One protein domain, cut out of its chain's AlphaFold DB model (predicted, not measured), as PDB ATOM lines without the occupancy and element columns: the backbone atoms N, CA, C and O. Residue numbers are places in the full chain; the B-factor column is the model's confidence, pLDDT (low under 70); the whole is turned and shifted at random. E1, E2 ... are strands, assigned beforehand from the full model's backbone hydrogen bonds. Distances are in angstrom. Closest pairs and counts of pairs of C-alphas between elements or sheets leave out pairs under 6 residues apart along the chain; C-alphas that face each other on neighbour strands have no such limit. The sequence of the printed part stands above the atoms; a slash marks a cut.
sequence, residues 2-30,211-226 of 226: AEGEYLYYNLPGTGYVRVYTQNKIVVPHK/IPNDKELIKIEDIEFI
ATOM      1  N   ALA A   2     173.576 150.409 108.252       58.16
ATOM      2  CA  ALA A   2     173.708 151.746 108.833       58.16
ATOM      3  C   ALA A   2     172.327 152.416 108.912       58.16
ATOM      4  O   ALA A   2     171.506 152.225 108.011       58.16
ATOM      5  N   GLU A   3     172.070 153.149 109.990       80.31
ATOM      6  CA  GLU A   3     170.820 153.883 110.169       80.31
ATOM      7  C   GLU A   3     170.859 155.116 109.265       80.31
ATOM      8  O   GLU A   3     171.847 155.855 109.250       80.31
ATOM      9  N   GLY A   4     169.821 155.308 108.458       85.94
ATOM     10  CA  GLY A   4     169.742 156.457 107.574       85.94
ATOM     11  C   GLY A   4     168.347 157.032 107.527       85.94
ATOM     12  O   GLY A   4     167.357 156.310 107.654       85.94
ATOM     13  N   GLU A   5     168.290 158.342 107.352       91.06
ATOM     14  CA  GLU A   5     167.059 159.112 107.381       91.06
ATOM     15  C   GLU A   5     166.946 159.954 106.112       91.06
ATOM     16  O   GLU A   5     167.919 160.163 105.385       91.06
ATOM     17  N   TYR A   6     165.736 160.420 105.820       92.25
ATOM     18  CA  TYR A   6     165.524 161.351 104.726       92.25
ATOM     19  C   TYR A   6     165.033 162.686 105.266       92.25
ATOM     20  O   TYR A   6     164.017 162.729 105.960       92.25
ATOM     21  N   LEU A   7     165.716 163.752 104.864       93.38
ATOM     22  CA  LEU A   7     165.383 165.141 105.167       93.38
ATOM     23  C   LEU A   7     165.139 165.904 103.860       93.38
ATOM     24  O   LEU A   7     165.266 165.342 102.767       93.38
ATOM     25  N   TYR A   8     164.752 167.169 103.966       94.06
ATOM     26  CA  TYR A   8     164.470 168.029 102.825       94.06
ATOM     27  C   TYR A   8     165.389 169.241 102.836       94.06
ATOM     28  O   TYR A   8     165.673 169.805 103.888       94.06
ATOM     29  N   TYR A   9     165.837 169.624 101.646       93.62
ATOM     30  CA  TYR A   9     166.696 170.776 101.406       93.62
ATOM     31  C   TYR A   9     166.078 171.631 100.301       93.62
ATOM     32  O   TYR A   9     165.682 171.095  99.265       93.62
ATOM     33  N   ASN A  10     165.980 172.945 100.513       92.06
ATOM     34  CA  ASN A  10     165.536 173.869  99.474       92.06
ATOM     35  C   ASN A  10     166.696 174.151  98.514       92.06
ATOM     36  O   ASN A  10     167.526 175.022  98.770       92.06
ATOM     37  N   LEU A  11     166.762 173.402  97.416       90.12
ATOM     38  CA  LEU A  11     167.788 173.591  96.405       90.12
ATOM     39  C   LEU A  11     167.453 174.842  95.571       90.12
ATOM     40  O   LEU A  11     166.408 174.861  94.904       90.12
ATOM     41  N   PRO A  12     168.313 175.882  95.562       88.00
ATOM     42  CA  PRO A  12     168.022 177.132  94.867       88.00
ATOM     43  C   PRO A  12     167.649 176.920  93.397       88.00
ATOM     44  O   PRO A  12     168.328 176.203  92.664       88.00
ATOM     45  N   GLY A  13     166.543 177.532  92.967       85.44
ATOM     46  CA  GLY A  13     166.030 177.420  91.595       85.44
ATOM     47  C   GLY A  13     165.352 176.088  91.248       85.44
ATOM     48  O   GLY A  13     164.821 175.970  90.150       85.44
ATOM     49  N   THR A  14     165.337 175.110  92.162       85.12
ATOM     50  CA  THR A  14     164.661 173.808  91.983       85.12
ATOM     51  C   THR A  14     163.527 173.595  92.990       85.12
ATOM     52  O   THR A  14     162.530 172.956  92.668       85.12
ATOM     53  N   GLY A  15     163.664 174.128  94.207       87.31
ATOM     54  CA  GLY A  15     162.740 173.890  95.314       87.31
ATOM     55  C   GLY A  15     163.187 172.730  96.208       87.31
ATOM     56  O   GLY A  15     164.357 172.345  96.225       87.31
ATOM     57  N   TYR A  16     162.255 172.173  96.984       91.06
ATOM     58  CA  TYR A  16     162.581 171.144  97.968       91.06
ATOM     59  C   TYR A  16     162.942 169.798  97.329       91.06
ATOM     60  O   TYR A  16     162.124 169.159  96.665       91.06
ATOM     61  N   VAL A  17     164.154 169.323  97.616       91.12
ATOM     62  CA  VAL A  17     164.643 167.991  97.249       91.12
ATOM     63  C   VAL A  17     164.829 167.131  98.491       91.12
ATOM     64  O   VAL A  17     165.221 167.611  99.554       91.12
ATOM     65  N   ARG A  18     164.545 165.834  98.358       92.31
ATOM     66  CA  ARG A  18     164.756 164.863  99.431       92.31
ATOM     67  C   ARG A  18     166.223 164.441  99.442       92.31
ATOM     68  O   ARG A  18     166.707 163.913  98.443       92.31
ATOM     69  N   VAL A  19     166.894 164.623 100.571       93.38
ATOM     70  CA  VAL A  19     168.296 164.249 100.787       93.38
ATOM     71  C   VAL A  19     168.392 163.135 101.820       93.38
ATOM     72  O   VAL A  19     167.502 162.964 102.651       93.38
ATOM     73  N   TYR A  20     169.447 162.335 101.726       92.94
ATOM     74  CA  TYR A  20     169.683 161.181 102.592       92.94
ATOM     75  C   TYR A  20     170.799 161.484 103.588       92.94
ATOM     76  O   TYR A  20     171.840 162.018 103.197       92.94
ATOM     77  N   THR A  21     170.596 161.106 104.846       90.38
ATOM     78  CA  THR A  21     171.643 161.097 105.868       90.38
ATOM     79  C   THR A  21     172.001 159.658 106.217       90.38
ATOM     80  O   THR A  21     171.147 158.768 106.233       90.38
ATOM     81  N   GLN A  22     173.277 159.418 106.500       91.75
ATOM     82  CA  GLN A  22     173.780 158.142 106.987       91.75
ATOM     83  C   GLN A  22     174.482 158.381 108.317       91.75
ATOM     84  O   GLN A  22     175.441 159.145 108.381       91.75
ATOM     85  N   ASN A  23     174.008 157.745 109.391       89.44
ATOM     86  CA  ASN A  23     174.515 157.969 110.748       89.44
ATOM     87  C   ASN A  23     174.553 159.465 111.132       89.44
ATOM     88  O   ASN A  23     175.523 159.925 111.733       89.44
ATOM     89  N   LYS A  24     173.504 160.221 110.766       86.50
ATOM     90  CA  LYS A  24     173.382 161.683 110.956       86.50
ATOM     91  C   LYS A  24     174.385 162.534 110.167       86.50
ATOM     92  O   LYS A  24     174.516 163.719 110.443       86.50
ATOM     93  N   ILE A  25     175.083 161.949 109.196       88.56
ATOM     94  CA  ILE A  25     175.961 162.671 108.276       88.56
ATOM     95  C   ILE A  25     175.233 162.812 106.945       88.56
ATOM     96  O   ILE A  25     174.770 161.822 106.374       88.56
ATOM     97  N   VAL A  26     175.136 164.039 106.445       89.62
ATOM     98  CA  VAL A  26     174.610 164.317 105.108       89.62
ATOM     99  C   VAL A  26     175.633 163.837 104.086       89.62
ATOM    100  O   VAL A  26     176.776 164.291 104.076       89.62
ATOM    101  N   VAL A  27     175.243 162.873 103.255       91.88
ATOM    102  CA  VAL A  27     176.116 162.365 102.185       91.88
ATOM    103  C   VAL A  27     175.999 163.250 100.940       91.88
ATOM    104  O   VAL A  27     175.018 163.977 100.828       91.88
ATOM    105  N   PRO A  28     176.945 163.206  99.988       93.62
ATOM    106  CA  PRO A  28     176.829 164.002  98.771       93.62
ATOM    107  C   PRO A  28     175.692 163.533  97.855       93.62
ATOM    108  O   PRO A  28     175.460 162.332  97.681       93.62
ATOM    109  N   HIS A  29     175.010 164.489  97.223       93.31
ATOM    110  CA  HIS A  29     173.916 164.255  96.277       93.31
ATOM    111  C   HIS A  29     174.228 164.890  94.928       93.31
ATOM    112  O   HIS A  29     174.861 165.934  94.853       93.31
ATOM    113  N   LYS A  30     173.743 164.292  93.841       91.00
ATOM    114  CA  LYS A  30     173.865 164.849  92.489       91.00
ATOM    115  C   LYS A  30     172.532 164.722  91.768       91.00
ATOM    116  O   LYS A  30     171.921 163.652  91.781       91.00
ATOM    117  N   ILE A 211     176.382 169.070  98.947       92.62
ATOM    118  CA  ILE A 211     176.205 168.617 100.327       92.62
ATOM    119  C   ILE A 211     175.523 169.776 101.058       92.62
ATOM    120  O   ILE A 211     176.174 170.798 101.289       92.62
ATOM    121  N   PRO A 212     174.219 169.675 101.361       89.69
ATOM    122  CA  PRO A 212     173.526 170.685 102.154       89.69
ATOM    123  C   PRO A 212     174.182 170.882 103.520       89.69
ATOM    124  O   PRO A 212     174.697 169.928 104.107       89.69
ATOM    125  N   ASN A 213     174.111 172.096 104.062       88.19
ATOM    126  CA  ASN A 213     174.477 172.318 105.454       88.19
ATOM    127  C   ASN A 213     173.394 171.727 106.369       88.19
ATOM    128  O   ASN A 213     172.206 171.908 106.109       88.19
ATOM    129  N   ASP A 214     173.779 171.100 107.482       84.19
ATOM    130  CA  ASP A 214     172.843 170.540 108.471       84.19
ATOM    131  C   ASP A 214     171.772 171.549 108.921       84.19
ATOM    132  O   ASP A 214     170.636 171.175 109.198       84.19
ATOM    133  N   LYS A 215     172.114 172.844 108.971       86.06
ATOM    134  CA  LYS A 215     171.187 173.925 109.356       86.06
ATOM    135  C   LYS A 215     170.113 174.236 108.312       86.06
ATOM    136  O   LYS A 215     169.149 174.922 108.631       86.06
ATOM    137  N   GLU A 216     170.307 173.791 107.077       88.19
ATOM    138  CA  GLU A 216     169.392 174.003 105.951       88.19
ATOM    139  C   GLU A 216     168.438 172.817 105.762       88.19
ATOM    140  O   GLU A 216     167.570 172.853 104.889       88.19
ATOM    141  N   LEU A 217     168.608 171.757 106.561       90.38
ATOM    142  CA  LEU A 217     167.792 170.558 106.497       90.38
ATOM    143  C   LEU A 217     166.566 170.669 107.388       90.38
ATOM    144  O   LEU A 217     166.657 170.992 108.570       90.38
ATOM    145  N   ILE A 218     165.420 170.319 106.815       92.88
ATOM    146  CA  ILE A 218     164.133 170.340 107.506       92.88
ATOM    147  C   ILE A 218     163.384 169.022 107.319       92.88
ATOM    148  O   ILE A 218     163.648 168.255 106.380       92.88
ATOM    149  N   LYS A 219     162.439 168.735 108.217       90.94
ATOM    150  CA  LYS A 219     161.508 167.618 108.032       90.94
ATOM    151  C   LYS A 219     160.373 168.047 107.112       90.94
ATOM    152  O   LYS A 219     160.083 169.228 106.974       90.94
ATOM    153  N   ILE A 220     159.695 167.071 106.508       87.81
ATOM    154  CA  ILE A 220     158.547 167.351 105.632       87.81
ATOM    155  C   ILE A 220     157.424 168.105 106.359       87.81
ATOM    156  O   ILE A 220     156.751 168.925 105.751       87.81
ATOM    157  N   GLU A 221     157.245 167.838 107.654       89.00
ATOM    158  CA  GLU A 221     156.244 168.474 108.520       89.00
ATOM    159  C   GLU A 221     156.533 169.962 108.757       89.00
ATOM    160  O   GLU A 221     155.611 170.728 109.016       89.00
ATOM    161  N   ASP A 222     157.800 170.363 108.620       88.94
ATOM    162  CA  ASP A 222     158.267 171.734 108.817       88.94
ATOM    163  C   ASP A 222     158.272 172.536 107.498       88.94
ATOM    164  O   ASP A 222     158.675 173.698 107.476       88.94
ATOM    165  N   ILE A 223     157.855 171.929 106.377       84.88
ATOM    166  CA  ILE A 223     157.699 172.639 105.103       84.88
ATOM    167  C   ILE A 223     156.419 173.476 105.171       84.88
ATOM    168  O   ILE A 223     155.309 172.954 105.068       84.88
ATOM    169  N   GLU A 224     156.578 174.791 105.307       79.44
ATOM    170  CA  GLU A 224     155.466 175.736 105.208       79.44
ATOM    171  C   GLU A 224     154.981 175.843 103.753       79.44
ATOM    172  O   GLU A 224     155.751 176.146 102.837       79.44
ATOM    173  N   PHE A 225     153.690 175.594 103.532       71.56
ATOM    174  CA  PHE A 225     153.032 175.895 102.263       71.56
ATOM    175  C   PHE A 225     152.647 177.383 102.261       71.56
ATOM    176  O   PHE A 225     151.836 177.795 103.091       71.56
ATOM    177  N   ILE A 226     153.252 178.172 101.364       49.00
ATOM    178  CA  ILE A 226     152.872 179.573 101.090       49.00
ATOM    179  C   ILE A 226     151.636 179.600 100.193       49.00
ATOM    180  O   ILE A 226     151.627 178.840  99.195       49.00
TER     181      ILE A 226
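AT A GLANCE: This is residues 2 to 30 and 211 to 226 of the 226 residues of an uncharacterized protein of Mucilaginibacter arboris (UniProt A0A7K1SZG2). Here is little regular structure: one long two-stranded hairpin, E1 and E2, with the unnamed stretch 211 to 226 crossing beside it and pairing briefly with E1 through residues 217 to 218. After E2 the chain folds back, residues 25 to 26 pairing with residues 21 to 22. Of 45 printed residues, 16 are in named elements, E1 then E2, antiparallel; the class is all strand, with no named helix. The whole is compact, radius of gyration of the C-alphas 10.6 A, yet elongated, spanning 35 by 22 by 15 A.

HOW THE PARTS SIT: Look first at E1, residues 4 to 11, and E2, residues 15 to 22, a hairpin with a tight link and 152 degrees between directions. Within hydrogen-bond range you find N 7 and O 19, 3.0 A, and N 19 and O 7, 2.8 A.

IN THESE COORDINATES: Find C-alpha 4 at (169.742, 156.457, 107.574); E1 runs 20.5 A from there. E2 runs 22.5 A to C-alpha 22 at (173.780, 158.142, 106.987).

THE WHOLE: Residues 31 to 210 are not printed; C-alphas 30 and 211 are 9.0 A apart. Residues 2 and 226 have pLDDT under 70.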